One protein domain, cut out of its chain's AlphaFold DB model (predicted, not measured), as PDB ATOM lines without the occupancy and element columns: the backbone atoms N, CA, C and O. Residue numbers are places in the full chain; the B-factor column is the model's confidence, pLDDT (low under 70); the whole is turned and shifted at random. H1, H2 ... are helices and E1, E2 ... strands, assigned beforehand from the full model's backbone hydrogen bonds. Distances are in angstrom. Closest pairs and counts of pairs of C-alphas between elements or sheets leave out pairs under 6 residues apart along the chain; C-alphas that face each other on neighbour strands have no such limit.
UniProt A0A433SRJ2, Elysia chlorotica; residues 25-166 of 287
ATOM      1  N   ARG A  25     279.844 271.175 192.899       89.56
ATOM      2  CA  ARG A  25     279.650 272.028 194.086       89.56
ATOM      3  C   ARG A  25     279.565 273.504 193.725       89.56
ATOM      4  O   ARG A  25     278.899 274.283 194.403       89.56
ATOM      5  N   CYS A  26     280.241 273.902 192.653       89.75
ATOM      6  CA  CYS A  26     280.173 275.260 192.143       89.75
ATOM      7  C   CYS A  26     278.915 275.526 191.318       89.75
ATOM      8  O   CYS A  26     278.423 276.655 191.329       89.75
ATOM      9  N   ILE A  27     278.374 274.502 190.653       88.25
ATOM     10  CA  ILE A  27     277.073 274.588 189.980       88.25
ATOM     11  C   ILE A  27     275.979 274.853 191.022       88.25
ATOM     12  O   ILE A  27     275.175 275.764 190.850       88.25
ATOM     13  N   GLU A  28     275.997 274.113 192.132       88.94
ATOM     14  CA  GLU A  28     275.009 274.260 193.207       88.94
ATOM     15  C   GLU A  28     275.088 275.627 193.910       88.94
ATOM     16  O   GLU A  28     274.063 276.213 194.254       88.94
ATOM     17  N   LYS A  29     276.297 276.186 194.076       89.12
ATOM     18  CA  LYS A  29     276.511 277.469 194.770       89.12
ATOM     19  C   LYS A  29     275.846 278.674 194.084       89.12
ATOM     20  O   LYS A  29     275.566 279.655 194.768       89.12
ATOM     21  N   ASN A  30     275.618 278.610 192.767       87.56
ATOM     22  CA  ASN A  30     274.960 279.639 191.950       87.56
ATOM     23  C   ASN A  30     275.470 281.080 192.195       87.56
ATOM     24  O   ASN A  30     274.768 281.941 192.728       87.56
ATOM     25  N   CYS A  31     276.725 281.342 191.831       89.31
ATOM     26  CA  CYS A  31     277.368 282.638 192.051       89.31
ATOM     27  C   CYS A  31     276.771 283.772 191.192       89.31
ATOM     28  O   CYS A  31     276.431 283.580 190.026       89.31
ATOM     29  N   ALA A  32     276.690 284.980 191.761       90.00
ATOM     30  CA  ALA A  32     276.174 286.165 191.074       90.00
ATOM     31  C   ALA A  32     277.037 286.570 189.863       90.00
ATOM     32  O   ALA A  32     278.245 286.310 189.821       90.00
ATOM     33  N   ALA A  33     276.424 287.267 188.902       84.25
ATOM     34  CA  ALA A  33     277.110 287.763 187.712       84.25
ATOM     35  C   ALA A  33     278.352 288.599 188.079       84.25
ATOM     36  O   ALA A  33     278.300 289.457 188.959       84.25
ATOM     37  N   GLY A  34     279.473 288.333 187.405       83.88
ATOM     38  CA  GLY A  34     280.758 288.991 187.674       83.88
ATOM     39  C   GLY A  34     281.590 288.351 188.789       83.88
ATOM     40  O   GLY A  34     282.710 288.794 189.027       83.88
ATOM     41  N   THR A  35     281.097 287.295 189.442       90.19
ATOM     42  CA  THR A  35     281.892 286.471 190.365       90.19
ATOM     43  C   THR A  35     282.149 285.088 189.768       90.19
ATOM     44  O   THR A  35     281.358 284.579 188.978       90.19
ATOM     45  N   THR A  36     283.279 284.480 190.121       89.00
ATOM     46  CA  THR A  36     283.657 283.128 189.686       89.00
ATOM     47  C   THR A  36     283.660 282.196 190.886       89.00
ATOM     48  O   THR A  36     284.277 282.509 191.905       89.00
ATOM     49  N   CYS A  37     282.997 281.045 190.775       91.38
ATOM     50  CA  CYS A  37     283.065 280.031 191.820       91.38
ATOM     51  C   CYS A  37     284.420 279.318 191.807       91.38
ATOM     52  O   CYS A  37     284.882 278.876 190.755       91.38
ATOM     53  N   ARG A  38     285.052 279.186 192.975       92.31
ATOM     54  CA  ARG A  38     286.283 278.413 193.178       92.31
ATOM     55  C   ARG A  38     286.174 277.587 194.453       92.31
ATOM     56  O   ARG A  38     285.567 278.034 195.424       92.31
ATOM     57  N   ILE A  39     286.794 276.410 194.461       93.25
ATOM     58  CA  ILE A  39     286.937 275.613 195.682       93.25
ATOM     59  C   ILE A  39     288.121 276.148 196.486       93.25
ATOM     60  O   ILE A  39     289.233 276.258 195.965       93.25
ATOM     61  N   VAL A  40     287.880 276.481 197.750       93.12
ATOM     62  CA  VAL A  40     288.877 277.026 198.672       93.12
ATOM     63  C   VAL A  40     289.038 276.072 199.852       93.12
ATOM     64  O   VAL A  40     288.057 275.643 200.458       93.12
ATOM     65  N   LYS A  41     290.286 275.746 200.189       93.38
ATOM     66  CA  LYS A  41     290.646 275.018 201.403       93.38
ATOM     67  C   LYS A  41     290.679 275.986 202.579       93.38
ATOM     68  O   LYS A  41     291.575 276.829 202.666       93.38
ATOM     69  N   THR A  42     289.742 275.826 203.501       88.81
ATOM     70  CA  THR A  42     289.671 276.576 204.757       88.81
ATOM     71  C   THR A  42     289.973 275.641 205.918       88.81
ATOM     72  O   THR A  42     289.388 274.570 206.046       88.81
ATOM     73  N   CYS A  43     290.919 276.025 206.767       86.12
ATOM     74  CA  CYS A  43     291.253 275.287 207.980       86.12
ATOM     75  C   CYS A  43     290.827 276.142 209.169       86.12
ATOM     76  O   CYS A  43     291.201 277.314 209.220       86.12
ATOM     77  N   SER A  44     290.049 275.580 210.093       82.31
ATOM     78  CA  SER A  44     289.574 276.295 211.283       82.31
ATOM     79  C   SER A  44     290.492 275.993 212.468       82.31
ATOM     80  O   SER A  44     290.426 274.887 213.005       82.31
ATOM     81  N   PRO A  45     291.330 276.939 212.929       80.19
ATOM     82  CA  PRO A  45     292.065 276.770 214.180       80.19
ATOM     83  C   PRO A  45     291.057 276.757 215.344       80.19
ATOM     84  O   PRO A  45     290.137 277.578 215.324       80.19
ATOM     85  N   PRO A  46     291.180 275.886 216.366       74.94
ATOM     86  CA  PRO A  46     292.326 275.040 216.732       74.94
ATOM     87  C   PRO A  46     292.264 273.579 216.236       74.94
ATOM     88  O   PRO A  46     293.128 272.782 216.593       74.94
ATOM     89  N   SER A  47     291.267 273.195 215.438       64.06
ATOM     90  CA  SER A  47     291.173 271.845 214.870       64.06
ATOM     91  C   SER A  47     292.072 271.691 213.636       64.06
ATOM     92  O   SER A  47     292.086 272.541 212.753       64.06
ATOM     93  N   THR A  48     292.792 270.576 213.519       69.88
ATOM     94  CA  THR A  48     293.562 270.204 212.312       69.88
ATOM     95  C   THR A  48     292.680 269.821 211.116       69.88
ATOM     96  O   THR A  48     293.195 269.424 210.071       69.88
ATOM     97  N   SER A  49     291.354 269.938 211.234       80.06
ATOM     98  CA  SER A  49     290.425 269.696 210.138       80.06
ATOM     99  C   SER A  49     290.398 270.887 209.178       80.06
ATOM    100  O   SER A  49     290.079 272.025 209.529       80.06
ATOM    101  N   CYS A  50     290.731 270.602 207.924       86.88
ATOM    102  CA  CYS A  50     290.516 271.508 206.810       86.88
ATOM    103  C   CYS A  50     289.329 271.009 205.990       86.88
ATOM    104  O   CYS A  50     289.211 269.809 205.745       86.88
ATOM    105  N   VAL A  51     288.492 271.929 205.532       90.06
ATOM    106  CA  VAL A  51     287.347 271.652 204.663       90.06
ATOM    107  C   VAL A  51     287.558 272.305 203.300       90.06
ATOM    108  O   VAL A  51     288.296 273.283 203.167       90.06
ATOM    109  N   LEU A  52     286.953 271.714 202.271       91.75
ATOM    110  CA  LEU A  52     286.963 272.227 200.904       91.75
ATOM    111  C   LEU A  52     285.589 272.813 200.603       91.75
ATOM    112  O   LEU A  52     284.614 272.068 200.521       91.75
ATOM    113  N   GLU A  53     285.513 274.131 200.427       91.12
ATOM    114  CA  GLU A  53     284.238 274.832 200.266       91.12
ATOM    115  C   GLU A  53     284.175 275.648 198.966       91.12
ATOM    116  O   GLU A  53     285.153 276.309 198.603       91.12
ATOM    117  N   PRO A  54     283.024 275.655 198.263       92.62
ATOM    118  CA  PRO A  54     282.809 276.529 197.117       92.62
ATOM    119  C   PRO A  54     282.578 277.979 197.567       92.62
ATOM    120  O   PRO A  54     281.653 278.284 198.329       92.62
ATOM    121  N   GLN A  55     283.389 278.895 197.040       92.75
ATOM    122  CA  GLN A  55     283.307 280.329 197.306       92.75
ATOM    123  C   GLN A  55     283.172 281.126 196.006       92.75
ATOM    124  O   GLN A  55     283.839 280.839 195.013       92.75
ATOM    125  N   CYS A  56     282.321 282.153 196.022       92.25
ATOM    126  CA  CYS A  56     282.156 283.079 194.905       92.25
ATOM    127  C   CYS A  56     283.168 284.220 195.037       92.25
ATOM    128  O   CYS A  56     283.060 285.050 195.939       92.25
ATOM    129  N   LEU A  57     284.149 284.270 194.140       91.19
ATOM    130  CA  LEU A  57     285.224 285.258 194.168       91.19
ATOM    131  C   LEU A  57     284.993 286.316 193.086       91.19
ATOM    132  O   LEU A  57     284.878 285.986 191.907       91.19
ATOM    133  N   ALA A  58     284.955 287.593 193.473       84.31
ATOM    134  CA  ALA A  58     284.831 288.709 192.527       84.31
ATOM    135  C   ALA A  58     286.100 288.903 191.678       84.31
ATOM    136  O   ALA A  58     286.019 289.267 190.513       84.31
ATOM    137  N   ASN A  59     287.270 288.619 192.255       75.19
ATOM    138  CA  ASN A  59     288.565 288.699 191.588       75.19
ATOM    139  C   ASN A  59     289.378 287.441 191.924       75.19
ATOM    140  O   ASN A  59     290.169 287.472 192.871       75.19
ATOM    141  N   PRO A  60     289.174 286.312 191.219       71.94
ATOM    142  CA  PRO A  60     290.030 285.146 191.408       71.94
ATOM    143  C   PRO A  60     291.495 285.506 191.087       71.94
ATOM    144  O   PRO A  60     291.733 286.421 190.288       71.94
ATOM    145  N   PRO A  61     292.486 284.819 191.692       76.00
ATOM    146  CA  PRO A  61     293.898 285.077 191.422       76.00
ATOM    147  C   PRO A  61     294.178 285.069 189.916       76.00
ATOM    148  O   PRO A  61     293.888 284.083 189.238       76.00
ATOM    149  N   LYS A  62     294.731 286.168 189.385       69.19
ATOM    150  CA  LYS A  62     295.104 286.262 187.960       69.19
ATOM    151  C   LYS A  62     296.205 285.267 187.587       69.19
ATOM    152  O   LYS A  62     296.226 284.807 186.454       69.19
ATOM    153  N   ASP A  63     297.051 284.927 188.559       69.38
ATOM    154  CA  ASP A  63     298.197 284.023 188.412       69.38
ATOM    155  C   ASP A  63     297.836 282.550 188.680       69.38
ATOM    156  O   ASP A  63     298.722 281.707 188.775       69.38
ATOM    157  N   GLY A  64     296.547 282.239 188.869       71.94
ATOM    158  CA  GLY A  64     296.097 280.860 189.035       71.94
ATOM    159  C   GLY A  64     296.131 280.119 187.704       71.94
ATOM    160  O   GLY A  64     295.689 280.654 186.680       71.94
ATOM    161  N   HIS A  65     296.614 278.881 187.715       78.44
ATOM    162  CA  HIS A  65     296.555 278.045 186.524       78.44
ATOM    163  C   HIS A  65     295.091 277.740 186.201       78.44
ATOM    164  O   HIS A  65     294.288 277.471 187.098       78.44
ATOM    165  N   ARG A  66     294.735 277.828 184.917       82.69
ATOM    166  CA  ARG A  66     293.379 277.557 184.435       82.69
ATOM    167  C   ARG A  66     293.364 276.406 183.455       82.69
ATOM    168  O   ARG A  66     294.271 276.288 182.635       82.69
ATOM    169  N   GLY A  67     292.320 275.593 183.528       83.25
ATOM    170  CA  GLY A  67     292.103 274.482 182.606       83.25
ATOM    171  C   GLY A  67     293.058 273.305 182.778       83.25
ATOM    172  O   GLY A  67     293.238 272.523 181.850       83.25
ATOM    173  N   VAL A  68     293.683 273.192 183.951       87.31
ATOM    174  CA  VAL A  68     294.618 272.103 184.262       87.31
ATOM    175  C   VAL A  68     293.879 270.886 184.817       87.31
ATOM    176  O   VAL A  68     294.203 269.754 184.470       87.31
ATOM    177  N   CYS A  69     292.876 271.113 185.666       90.19
ATOM    178  CA  CYS A  69     292.071 270.053 186.260       90.19
ATOM    179  C   CYS A  69     291.012 269.535 185.280       90.19
ATOM    180  O   CYS A  69     290.468 270.300 184.485       90.19
ATOM    181  N   ILE A  70     290.676 268.243 185.376       88.69
ATOM    182  CA  ILE A  70     289.581 267.651 184.586       88.69
ATOM    183  C   ILE A  70     288.237 268.278 184.977       88.69
ATOM    184  O   ILE A  70     287.392 268.562 184.121       88.69
ATOM    185  N   ILE A  71     288.065 268.513 186.281       88.81
ATOM    186  CA  ILE A  71     286.887 269.138 186.870       88.81
ATOM    187  C   ILE A  71     287.285 270.444 187.540       88.81
ATOM    188  O   ILE A  71     288.182 270.489 188.383       88.81
ATOM    189  N   GLY A  72     286.553 271.496 187.192       89.00
ATOM    190  CA  GLY A  72     286.725 272.824 187.743       89.00
ATOM    191  C   GLY A  72     288.135 273.358 187.520       89.00
ATOM    192  O   GLY A  72     288.724 273.209 186.455       89.00
ATOM    193  N   GLU A  73     288.649 274.016 188.549       91.00
ATOM    194  CA  GLU A  73     289.953 274.668 188.551       91.00
ATOM    195  C   GLU A  73     290.744 274.232 189.791       91.00
ATOM    196  O   GLU A  73     290.139 273.716 190.739       91.00
ATOM    197  N   PRO A  74     292.067 274.477 189.841       92.94
ATOM    198  CA  PRO A  74     292.888 274.119 190.991       92.94
ATOM    199  C   PRO A  74     292.328 274.669 192.305       92.94
ATOM    200  O   PRO A  74     291.829 275.805 192.370       92.94
ATOM    201  N   ILE A  75     292.421 273.853 193.357       94.06
ATOM    202  CA  ILE A  75     291.964 274.212 194.702       94.06
ATOM    203  C   ILE A  75     292.781 275.405 195.190       94.06
ATOM    204  O   ILE A  75     294.003 275.412 195.074       94.06
ATOM    205  N   LEU A  76     292.121 276.404 195.769       93.56
ATOM    206  CA  LEU A  76     292.789 277.571 196.332       93.56
ATOM    207  C   LEU A  76     293.053 277.394 197.828       93.56
ATOM    208  O   LEU A  76     292.275 276.768 198.543       93.56
ATOM    209  N   VAL A  77     294.127 277.994 198.327       91.94
ATOM    210  CA  VAL A  77     294.449 278.079 199.754       91.94
ATOM    211  C   VAL A  77     294.870 279.502 200.109       91.94
ATOM    212  O   VAL A  77     295.543 280.178 199.328       91.94
ATOM    213  N   GLN A  78     294.482 279.962 201.298       89.56
ATOM    214  CA  GLN A  78     294.923 281.246 201.834       89.56
ATOM    215  C   GLN A  78     296.369 281.123 202.346       89.56
ATOM    216  O   GLN A  78     296.640 280.376 203.286       89.56
ATOM    217  N   LYS A  79     297.307 281.859 201.746       86.00
ATOM    218  CA  LYS A  79     298.695 281.994 202.217       86.00
ATOM    219  C   LYS A  79     299.090 283.470 202.230       86.00
ATOM    220  O   LYS A  79     299.038 284.117 201.186       86.00
ATOM    221  N   LEU A  80     299.545 283.978 203.380       84.50
ATOM    222  CA  LEU A  80     300.030 285.363 203.537       84.50
ATOM    223  C   LEU A  80     299.028 286.406 202.994       84.50
ATOM    224  O   LEU A  80     299.374 287.232 202.152       84.50
ATOM    225  N   ASP A  81     297.766 286.298 203.412       83.25
ATOM    226  CA  ASP A  81     296.652 287.151 202.966       83.25
ATOM    227  C   ASP A  81     296.338 287.150 201.460       83.25
ATOM    228  O   ASP A  81     295.623 288.019 200.957       83.25
ATOM    229  N   ARG A  82     296.808 286.144 200.715       88.19
ATOM    230  CA  ARG A  82     296.443 285.944 199.309       88.19
ATOM    231  C   ARG A  82     295.986 284.518 199.044       88.19
ATOM    232  O   ARG A  82     296.553 283.560 199.566       88.19
ATOM    233  N   LEU A  83     295.002 284.386 198.162       89.38
ATOM    234  CA  LEU A  83     294.618 283.100 197.595       89.38
ATOM    235  C   LEU A  83     295.648 282.676 196.545       89.38
ATOM    236  O   LEU A  83     296.015 283.467 195.673       89.38
ATOM    237  N   ARG A  84     296.105 281.430 196.631       90.19
ATOM    238  CA  ARG A  84     296.988 280.792 195.646       90.19
ATOM    239  C   ARG A  84     296.550 279.357 195.397       90.19
ATOM    240  O   ARG A  84     295.872 278.781 196.245       90.19
ATOM    241  N   ASP A  85     296.977 278.786 194.277       91.56
ATOM    242  CA  ASP A  85     296.773 277.366 193.994       91.56
ATOM    243  C   ASP A  85     297.429 276.508 195.091       91.56
ATOM    244  O   ASP A  85     298.536 276.784 195.572       91.56
ATOM    245  N   LEU A  86     296.716 275.473 195.523       92.38
ATOM    246  CA  LEU A  86     297.187 274.504 196.495       92.38
ATOM    247  C   LEU A  86     298.140 273.538 195.796       92.38
ATOM    248  O   LEU A  86     297.716 272.630 195.089       92.38
ATOM    249  N   THR A  87     299.435 273.743 196.005       92.06
ATOM    250  CA  THR A  87     300.492 272.870 195.490       92.06
ATOM    251  C   THR A  87     300.537 271.541 196.239       92.06
ATOM    252  O   THR A  87     300.344 271.527 197.459       92.06
ATOM    253  N   CYS A  88     300.873 270.462 195.539       92.00
ATOM    254  CA  CYS A  88     301.056 269.131 196.115       92.00
ATOM    255  C   CYS A  88     302.421 268.533 195.787       92.00
ATOM    256  O   CYS A  88     303.120 268.983 194.882       92.00
ATOM    257  N   GLY A  89     302.798 267.531 196.573       89.38
ATOM    258  CA  GLY A  89     304.037 266.783 196.427       89.38
ATOM    259  C   GLY A  89     304.153 265.704 197.507       89.38
ATOM    260  O   GLY A  89     303.264 265.601 198.355       89.38
ATOM    261  N   PRO A  90     305.258 264.947 197.541       84.69
ATOM    262  CA  PRO A  90     305.416 263.805 198.447       84.69
ATOM    263  C   PRO A  90     305.245 264.145 199.937       84.69
ATOM    264  O   PRO A  90     304.651 263.391 200.695       84.69
ATOM    265  N   SER A  91     305.706 265.323 200.370       86.94
ATOM    266  CA  SER A  91     305.549 265.794 201.759       86.94
ATOM    267  C   SER A  91     304.307 266.665 201.978       86.94
ATOM    268  O   SER A  91     304.140 267.274 203.034       86.94
ATOM    269  N   SER A  92     303.459 266.831 200.967       88.69
ATOM    270  CA  SER A  92     302.298 267.724 200.999       88.69
ATOM    271  C   SER A  92     301.164 267.118 200.171       88.69
ATOM    272  O   SER A  92     300.896 267.592 199.062       88.69
ATOM    273  N   PRO A  93     300.514 266.057 200.686       89.19
ATOM    274  CA  PRO A  93     299.431 265.393 199.983       89.19
ATOM    275  C   PRO A  93     298.216 266.311 199.853       89.19
ATOM    276  O   PRO A  93     297.973 267.212 200.670       89.19
ATOM    277  N   CYS A  94     297.426 266.056 198.816       92.25
ATOM    278  CA  CYS A  94     296.160 266.740 198.638       92.25
ATOM    279  C   CYS A  94     295.148 266.346 199.727       92.25
ATOM    280  O   CYS A  94     295.223 265.259 200.299       92.25
ATOM    281  N   PRO A  95     294.200 267.241 200.053       91.75
ATOM    282  CA  PRO A  95     293.111 266.929 200.970       91.75
ATOM    283  C   PRO A  95     292.231 265.794 200.428       91.75
ATOM    284  O   PRO A  95     292.196 265.541 199.226       91.75
ATOM    285  N   MET A  96     291.482 265.137 201.314       89.06
ATOM    286  CA  MET A  96     290.580 264.048 200.928       89.06
ATOM    287  C   MET A  96     289.598 264.479 199.828       89.06
ATOM    288  O   MET A  96     289.033 265.572 199.877       89.06
ATOM    289  N   GLY A  97     289.394 263.601 198.843       88.69
ATOM    290  CA  GLY A  97     288.562 263.876 197.667       88.69
ATOM    291  C   GLY A  97     289.243 264.742 196.599       88.69
ATOM    292  O   GLY A  97     288.594 265.126 195.629       88.69
ATOM    293  N   ALA A  98     290.529 265.059 196.755       93.50
ATOM    294  CA  ALA A  98     291.358 265.720 195.752       93.50
ATOM    295  C   ALA A  98     292.553 264.832 195.377       93.50
ATOM    296  O   ALA A  98     292.961 263.971 196.155       93.50
ATOM    297  N   TYR A  99     293.107 265.042 194.189       93.69
ATOM    298  CA  TYR A  99     294.275 264.326 193.677       93.69
ATOM    299  C   TYR A  99     295.357 265.313 193.240       93.69
ATOM    300  O   TYR A  99     295.072 266.496 193.014       93.69
ATOM    301  N   CYS A 100     296.598 264.842 193.132       94.00
ATOM    302  CA  CYS A 100     297.710 265.681 192.712       94.00
ATOM    303  C   CYS A 100     297.896 265.637 191.193       94.00
ATOM    304  O   CYS A 100     298.315 264.629 190.640       94.00
ATOM    305  N   ASN A 101     297.601 266.733 190.503       92.44
ATOM    306  CA  ASN A 101     297.798 266.807 189.062       92.44
ATOM    307  C   ASN A 101     299.241 267.210 188.735       92.44
ATOM    308  O   ASN A 101     299.691 268.293 189.125       92.44
ATOM    309  N   THR A 102     299.933 266.337 188.005       88.19
ATOM    310  CA  THR A 102     301.336 266.466 187.593       88.19
ATOM    311  C   THR A 102     301.509 266.674 186.083       88.19
ATOM    312  O   THR A 102     302.641 266.782 185.624       88.19
ATOM    313  N   ASP A 103     300.423 266.798 185.304       79.44
ATOM    314  CA  ASP A 103     300.463 266.924 183.832       79.44
ATOM    315  C   ASP A 103     301.203 268.183 183.333       79.44
ATOM    316  O   ASP A 103     301.521 268.308 182.148       79.44
ATOM    317  N   LEU A 104     301.445 269.157 184.214       69.00
ATOM    318  CA  LEU A 104     302.225 270.343 183.888       69.00
ATOM    319  C   LEU A 104     303.712 269.997 183.928       69.00
ATOM    320  O   LEU A 104     304.321 269.955 184.994       69.00
ATOM    321  N   MET A 105     304.287 269.809 182.744       55.69
ATOM    322  CA  MET A 105     305.670 269.377 182.520       55.69
ATOM    323  C   MET A 105     306.774 270.275 183.119       55.69
ATOM    324  O   MET A 105     307.933 269.883 183.042       55.69
ATOM    325  N   ASP A 106     306.473 271.429 183.742       52.16
ATOM    326  CA  ASP A 106     307.507 272.463 183.894       52.16
ATOM    327  C   ASP A 106     307.845 272.979 185.302       52.16
ATOM    328  O   ASP A 106     308.960 273.479 185.442       52.16
ATOM    329  N   THR A 107     307.024 272.900 186.369       64.00
ATOM    330  CA  THR A 107     307.560 273.281 187.713       64.00
ATOM    331  C   THR A 107     306.722 272.940 188.955       64.00
ATOM    332  O   THR A 107     307.297 272.819 190.039       64.00
ATOM    333  N   TYR A 108     305.390 272.826 188.877       74.62
ATOM    334  CA  TYR A 108     304.551 272.706 190.084       74.62
ATOM    335  C   TYR A 108     303.355 271.779 189.867       74.62
ATOM    336  O   TYR A 108     302.560 271.993 188.954       74.62
ATOM    337  N   ALA A 109     303.188 270.804 190.761       89.50
ATOM    338  CA  ALA A 109     301.981 269.993 190.841       89.50
ATOM    339  C   ALA A 109     300.937 270.681 191.732       89.50
ATOM    340  O   ALA A 109     301.274 271.346 192.721       89.50
ATOM    341  N   MET A 110     299.661 270.531 191.388       92.50
ATOM    342  CA  MET A 110     298.552 271.213 192.063       92.50
ATOM    343  C   MET A 110     297.406 270.266 192.388       92.50
ATOM    344  O   MET A 110     297.139 269.314 191.658       92.50
ATOM    345  N   CYS A 111     296.706 270.544 193.483       94.25
ATOM    346  CA  CYS A 111     295.560 269.752 193.888       94.25
ATOM    347  C   CYS A 111     294.338 270.084 193.036       94.25
ATOM    348  O   CYS A 111     293.832 271.211 193.056       94.25
ATOM    349  N   CYS A 112     293.837 269.063 192.353       94.25
ATOM    350  CA  CYS A 112     292.596 269.091 191.602       94.25
ATOM    351  C   CYS A 112     291.507 268.339 192.359       94.25
ATOM    352  O   CYS A 112     291.773 267.379 193.083       94.25
ATOM    353  N   MET A 113     290.264 268.785 192.205       93.38
ATOM    354  CA  MET A 113     289.134 268.061 192.771       93.38
ATOM    355  C   MET A 113     288.888 266.777 191.991       93.38
ATOM    356  O   MET A 113     288.884 266.805 190.763       93.38
ATOM    357  N   SER A 114     288.657 265.683 192.712       92.12
ATOM    358  CA  SER A 114     288.274 264.416 192.099       92.12
ATOM    359  C   SER A 114     286.785 264.398 191.741       92.12
ATOM    360  O   SER A 114     285.991 265.064 192.418       92.12
ATOM    361  N   ASP A 115     286.394 263.649 190.702       84.38
ATOM    362  CA  ASP A 115     284.968 263.449 190.386       84.38
ATOM    363  C   ASP A 115     284.284 262.721 191.558       84.38
ATOM    364  O   ASP A 115     284.687 261.605 191.894       84.38
ATOM    365  N   PRO A 116     283.259 263.307 192.210       76.69
ATOM    366  CA  PRO A 116     282.548 262.632 193.294       76.69
ATOM    367  C   PRO A 116     281.778 261.391 192.822       76.69
ATOM    368  O   PRO A 116     281.435 260.543 193.646       76.69
ATOM    369  N   VAL A 117     281.487 261.282 191.521       79.56
ATOM    370  CA  VAL A 117     280.829 260.119 190.926       79.56
ATOM    371  C   VAL A 117     281.844 259.424 190.021       79.56
ATOM    372  O   VAL A 117     282.007 259.838 188.873       79.56
ATOM    373  N   PRO A 118     282.533 258.375 190.505       72.31
ATOM    374  CA  PRO A 118     283.589 257.737 189.738       72.31
ATOM    375  C   PRO A 118     282.994 257.113 188.466       72.31
ATOM    376  O   PRO A 118     282.171 256.194 188.567       72.31
ATOM    377  N   PRO A 119     283.364 257.581 187.259       76.94
ATOM    378  CA  PRO A 119     282.999 256.868 186.050       76.94
ATOM    379  C   PRO A 119     283.697 255.507 186.067       76.94
ATOM    380  O   PRO A 119     284.823 255.382 186.535       76.94
ATOM    381  N   VAL A 120     283.033 254.475 185.555       80.12
ATOM    382  CA  VAL A 120     283.628 253.139 185.454       80.12
ATOM    383  C   VAL A 120     284.088 252.932 184.022       80.12
ATOM    384  O   VAL A 120     283.262 252.872 183.109       80.12
ATOM    385  N   ARG A 121     285.402 252.809 183.811       85.44
ATOM    386  CA  ARG A 121     285.946 252.429 182.498       85.44
ATOM    387  C   ARG A 121     286.032 250.916 182.348       85.44
ATOM    388  O   ARG A 121     286.267 250.187 183.314       85.44
ATOM    389  N   ASN A 122     285.847 250.467 181.112       84.31
ATOM    390  CA  ASN A 122     285.635 249.084 180.693       84.31
ATOM    391  C   ASN A 122     286.942 248.302 180.467       84.31
ATOM    392  O   ASN A 122     287.146 247.720 179.409       84.31
ATOM    393  N   TRP A 123     287.831 248.277 181.452       87.88
ATOM    394  CA  TRP A 123     288.972 247.357 181.497       87.88
ATOM    395  C   TRP A 123     289.473 247.237 182.942       87.88
ATOM    396  O   TRP A 123     288.977 247.938 183.827       87.88
ATOM    397  N   THR A 124     290.408 246.325 183.205       91.38
ATOM    398  CA  THR A 124     290.864 246.006 184.567       91.38
ATOM    399  C   THR A 124     292.302 246.449 184.777       91.38
ATOM    400  O   THR A 124     293.153 246.170 183.936       91.38
ATOM    401  N   CYS A 125     292.573 247.093 185.914       92.25
ATOM    402  CA  CYS A 125     293.927 247.469 186.303       92.25
ATOM    403  C   CYS A 125     294.869 246.250 186.307       92.25
ATOM    404  O   CYS A 125     294.441 245.153 186.686       92.25
ATOM    405  N   PRO A 126     296.138 246.421 185.895       91.12
ATOM    406  CA  PRO A 126     297.134 245.369 186.029       91.12
ATOM    407  C   PRO A 126     297.339 245.012 187.506       91.12
ATOM    408  O   PRO A 126     297.065 245.815 188.398       91.12
ATOM    409  N   ALA A 127     297.830 243.800 187.766       89.75
ATOM    410  CA  ALA A 127     298.237 243.431 189.114       89.75
ATOM    411  C   ALA A 127     299.383 244.346 189.565       89.75
ATOM    412  O   ALA A 127     300.357 244.523 188.834       89.75
ATOM    413  N   ASN A 128     299.266 244.912 190.763       86.94
ATOM    414  CA  ASN A 128     300.325 245.727 191.333       86.94
ATOM    415  C   ASN A 128     301.495 244.824 191.754       86.94
ATOM    416  O   ASN A 128     301.382 244.046 192.700       86.94
ATOM    417  N   THR A 129     302.600 244.887 191.011       82.00
ATOM    418  CA  THR A 129     303.817 244.099 191.266       82.00
ATOM    419  C   THR A 129     304.949 244.922 191.872       82.00
ATOM    420  O   THR A 129     306.033 244.387 192.090       82.00
ATOM    421  N   TYR A 130     304.728 246.215 192.096       79.62
ATOM    422  CA  TYR A 130     305.752 247.144 192.556       79.62
ATOM    423  C   TYR A 130     305.733 247.214 194.080       79.62
ATOM    424  O   TYR A 130     304.673 247.279 194.698       79.62
ATOM    425  N   THR A 131     306.920 247.192 194.675       76.44
ATOM    426  CA  THR A 131     307.128 247.285 196.128       76.44
ATOM    427  C   THR A 131     307.858 248.569 196.510       76.44
ATOM    428  O   THR A 131     308.452 248.637 197.581       76.44
ATOM    429  N   ASP A 132     307.902 249.544 195.604       73.00
ATOM    430  CA  ASP A 132     308.585 250.805 195.849       73.00
ATOM    431  C   ASP A 132     307.728 251.653 196.795       73.00
ATOM    432  O   ASP A 132     306.595 252.012 196.469       73.00
ATOM    433  N   ASP A 133     308.284 251.949 197.970       70.44
ATOM    434  CA  ASP A 133     307.664 252.772 199.018       70.44
ATOM    435  C   ASP A 133     308.165 254.232 198.987       70.44
ATOM    436  O   ASP A 133     307.717 255.084 199.762       70.44
ATOM    437  N   ASP A 134     309.113 254.543 198.098       70.31
ATOM    438  CA  ASP A 134     309.721 255.867 198.012       70.31
ATOM    439  C   ASP A 134     308.867 256.810 197.145       70.31
ATOM    440  O   ASP A 134     308.663 256.590 195.955       70.31
ATOM    441  N   PHE A 135     308.426 257.921 197.752       74.62
ATOM    442  CA  PHE A 135     307.667 259.020 197.129       74.62
ATOM    443  C   PHE A 135     306.242 258.682 196.646       74.62
ATOM    444  O   PHE A 135     305.865 258.966 195.511       74.62
ATOM    445  N   CYS A 136     305.394 258.199 197.556       84.31
ATOM    446  CA  CYS A 136     303.979 257.930 197.281       84.31
ATOM    447  C   CYS A 136     303.149 259.217 197.148       84.31
ATOM    448  O   CYS A 136     302.971 259.971 198.110       84.31
ATOM    449  N   LEU A 137     302.610 259.461 195.955       89.31
ATOM    450  CA  LEU A 137     301.728 260.588 195.674       89.31
ATOM    451  C   LEU A 137     300.624 260.175 194.701       89.31
ATOM    452  O   LEU A 137     300.884 259.913 193.529       89.31
ATOM    453  N   ASP A 138     299.384 260.155 195.184       92.12
ATOM    454  CA  ASP A 138     298.222 259.837 194.354       92.12
ATOM    455  C   ASP A 138     297.973 260.938 193.314       92.12
ATOM    456  O   ASP A 138     297.649 262.087 193.654       92.12
ATOM    457  N   THR A 139     298.078 260.573 192.035       93.00
ATOM    458  CA  THR A 139     297.787 261.455 190.894       93.00
ATOM    459  C   THR A 139     296.368 261.290 190.363       93.00
ATOM    460  O   THR A 139     295.945 262.008 189.462       93.00
ATOM    461  N   CYS A 140     295.594 260.388 190.966       93.75
ATOM    462  CA  CYS A 140     294.169 260.210 190.735       93.75
ATOM    463  C   CYS A 140     293.508 259.563 191.963       93.75
ATOM    464  O   CYS A 140     294.167 258.926 192.786       93.75
ATOM    465  N   ASN A 141     292.187 259.691 192.087       92.94
ATOM    466  CA  ASN A 141     291.391 258.911 193.036       92.94
ATOM    467  C   ASN A 141     290.405 257.965 192.352       92.94
ATOM    468  O   ASN A 141     290.053 256.945 192.943       92.94
ATOM    469  N   ASN A 142     289.947 258.299 191.146       91.75
ATOM    470  CA  ASN A 142     289.104 257.435 190.328       91.75
ATOM    471  C   ASN A 142     289.314 257.684 188.828       91.75
ATOM    472  O   ASN A 142     289.991 258.630 188.434       91.75
ATOM    473  N   ASP A 143     288.717 256.842 187.979       92.81
ATOM    474  CA  ASP A 143     288.888 256.919 186.520       92.81
ATOM    475  C   ASP A 143     288.441 258.267 185.916       92.81
ATOM    476  O   ASP A 143     288.807 258.589 184.789       92.81
ATOM    477  N   GLY A 144     287.618 259.051 186.615       90.25
ATOM    478  CA  GLY A 144     287.159 260.373 186.179       90.25
ATOM    479  C   GLY A 144     288.235 261.443 186.264       90.25
ATOM    480  O   GLY A 144     288.161 262.437 185.546       90.25
ATOM    481  N   ASP A 145     289.265 261.198 187.069       92.00
ATOM    482  CA  ASP A 145     290.426 262.075 187.207       92.00
ATOM    483  C   ASP A 145     291.433 261.859 186.068       92.00
ATOM    484  O   ASP A 145     292.323 262.680 185.846       92.00
ATOM    485  N   CYS A 146     291.274 260.766 185.319       91.12
ATOM    486  CA  CYS A 146     292.146 260.388 184.221       91.12
ATOM    487  C   CYS A 146     291.652 260.935 182.880       91.12
ATOM    488  O   CYS A 146     290.455 260.989 182.592       91.12
ATOM    489  N   ARG A 147     292.575 261.286 181.985       88.00
ATOM    490  CA  ARG A 147     292.222 261.674 180.609       88.00
ATOM    491  C   ARG A 147     291.846 260.446 179.766       88.00
ATOM    492  O   ARG A 147     292.189 259.319 180.111       88.00
ATOM    493  N   HIS A 148     291.148 260.661 178.652       86.81
ATOM    494  CA  HIS A 148     290.855 259.637 177.630       86.81
ATOM    495  C   HIS A 148     290.142 258.381 178.163       86.81
ATOM    496  O   HIS A 148     289.035 258.510 178.679       86.81
ATOM    497  N   ASP A 149     290.745 257.196 178.017       87.00
ATOM    498  CA  ASP A 149     290.270 255.876 178.461       87.00
ATOM    499  C   ASP A 149     291.148 255.236 179.563       87.00
ATOM    500  O   ASP A 149     290.852 254.137 180.037       87.00
ATOM    501  N   ALA A 150     292.158 255.960 180.060       91.81
ATOM    502  CA  ALA A 150     292.979 255.592 181.215       91.81
ATOM    503  C   ALA A 150     292.205 255.387 182.538       91.81
ATOM    504  O   ALA A 150     291.280 256.124 182.852       91.81
ATOM    505  N   LYS A 151     292.581 254.415 183.358       93.50
ATOM    506  CA  LYS A 151     291.953 254.132 184.656       93.50
ATOM    507  C   LYS A 151     292.856 254.553 185.788       93.50
ATOM    508  O   LYS A 151     294.072 254.499 185.648       93.50
ATOM    509  N   CYS A 152     292.242 254.907 186.910       94.62
ATOM    510  CA  CYS A 152     292.986 255.155 188.129       94.62
ATOM    511  C   CYS A 152     293.274 253.821 188.815       94.62
ATOM    512  O   CYS A 152     292.357 253.158 189.302       94.62
ATOM    513  N   CYS A 153     294.538 253.416 188.811       93.62
ATOM    514  CA  CYS A 153     294.976 252.105 189.265       93.62
ATOM    515  C   CYS A 153     296.030 252.236 190.358       93.62
ATOM    516  O   CYS A 153     296.835 253.162 190.335       93.62
ATOM    517  N   GLU A 154     296.053 251.281 191.286       92.75
ATOM    518  CA  GLU A 154     297.168 251.131 192.220       92.75
ATOM    519  C   GLU A 154     298.406 250.652 191.453       92.75
ATOM    520  O   GLU A 154     298.374 249.612 190.787       92.75
ATOM    521  N   HIS A 155     299.484 251.425 191.532       88.06
ATOM    522  CA  HIS A 155     300.751 251.148 190.874       88.06
ATOM    523  C   HIS A 155     301.883 251.470 191.851       88.06
ATOM    524  O   HIS A 155     302.188 252.628 192.103       88.06
ATOM    525  N   GLY A 156     302.461 250.444 192.472       88.00
ATOM    526  CA  GLY A 156     303.333 250.619 193.633       88.00
ATOM    527  C   GLY A 156     302.554 251.144 194.829       88.00
ATOM    528  O   GLY A 156     301.501 250.600 195.169       88.00
ATOM    529  N   CYS A 157     303.066 252.189 195.468       88.38
ATOM    530  CA  CYS A 157     302.451 252.770 196.655       88.38
ATOM    531  C   CYS A 157     301.478 253.931 196.375       88.38
ATOM    532  O   CYS A 157     300.872 254.453 197.312       88.38
ATOM    533  N   ASN A 158     301.314 254.353 195.116       90.12
ATOM    534  CA  ASN A 158     300.401 255.423 194.717       90.12
ATOM    535  C   ASN A 158     299.364 254.958 193.687       90.12
ATOM    536  O   ASN A 158     299.484 253.907 193.055       90.12
ATOM    537  N   LYS A 159     298.320 255.768 193.511       92.38
ATOM    538  CA  LYS A 159     297.365 255.633 192.412       92.38
ATOM    539  C   LYS A 159     297.762 256.515 191.237       92.38
ATOM    540  O   LYS A 159     297.961 257.721 191.409       92.38
ATOM    541  N   GLU A 160     297.810 255.918 190.053       92.19
ATOM    542  CA  GLU A 160     298.168 256.580 188.799       92.19
ATOM    543  C   GLU A 160     297.181 256.243 187.672       92.19
ATOM    544  O   GLU A 160     296.556 255.178 187.643       92.19
ATOM    545  N   CYS A 161     297.037 257.174 186.726       92.94
ATOM    546  CA  CYS A 161     296.255 256.987 185.512       92.94
ATOM    547  C   CYS A 161     297.002 256.130 184.484       92.94
ATOM    548  O   CYS A 161     297.789 256.635 183.683       92.94
ATOM    549  N   LEU A 162     296.697 254.837 184.451       92.62
ATOM    550  CA  LEU A 162     297.248 253.904 183.471       92.62
ATOM    551  C   LEU A 162     296.350 253.846 182.239       92.62
ATOM    552  O   LEU A 162     295.133 253.837 182.379       92.62
ATOM    553  N   HIS A 163     296.918 253.785 181.037       90.94
ATOM    554  CA  HIS A 163     296.142 253.544 179.815       90.94
ATOM    555  C   HIS A 163     295.807 252.053 179.679       90.94
ATOM    556  O   HIS A 163     296.545 251.218 180.211       90.94
ATOM    557  N   PRO A 164     294.709 251.695 178.986       87.88
ATOM    558  CA  PRO A 164     294.455 250.299 178.669       87.88
ATOM    559  C   PRO A 164     295.666 249.709 177.934       87.88
ATOM    560  O   PRO A 164     296.289 250.412 177.131       87.88
ATOM    561  N   PRO A 165     296.006 248.436 178.195       84.25
ATOM    562  CA  PRO A 165     297.144 247.805 177.545       84.25
ATOM    563  C   PRO A 165     296.969 247.840 176.027       84.25
ATOM    564  O   PRO A 165     295.859 247.639 175.516       84.25
ATOM    565  N   ASP A 166     298.063 248.078 175.304       80.94
ATOM    566  CA  ASP A 166     298.025 248.026 173.849       80.94
ATOM    567  C   ASP A 166     297.681 246.586 173.440       80.94
ATOM    568  O   ASP A 166     298.332 245.615 173.840       80.94
TER     569      ASP A 166
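What this domain is: This is residues 25 to 166 of the 287 residues of a protein of Elysia chlorotica (UniProt A0A433SRJ2). With little regular structure, three small sheets follow along the longest axis: a twisted four-stranded one with H1 on it, hairpin E5-E6, and hairpin E7-E8 with the long link looped round it. The 142 printed residues run H1, then E1 to E8, mostly strand; the first sheet's order is E2, E1, E3, E4, mixed. It is compact, radius of gyration of the C-alphas 16.2 A, spanning 47 by 31 by 31 A.

How they stand to each other: Start at H1, residues 25 to 29, its O i to N i+4 pair within hydrogen-bond range; its height over the sheet is 7.9 A. Hairpin E1, 36 to 43, and E2, 50 to 57, has N 40 to O 53 at 2.9 A. E3, 76 to 79, is parallel to E1, N 41 to O 76 2.8 A, and forms a hairpin with E4, 82 to 85, N 77 to O 84 2.8 A. Hairpin E5, 98 to 101, and E6, 109 to 113, has N 99 to O 112 at 2.9 A. Hairpin E7, 151 to 155, and E8, 158 to 162, N 153 to O 160 2.9 A, is apart from both.

Where its parts are: Find H1's start, C-alpha 25, at (279.650, 272.028, 194.086); E1 then spans 21.3 A, and E8 ends at C-alpha 162, (297.248, 253.904, 183.471).

The domain as a whole: The printed part has no cut; the links E2 to E3, E4 to E5 and E6 to E7 are long. Look for pLDDT under 70 at residues 47 to 48, 62 to 63 and 104 to 107.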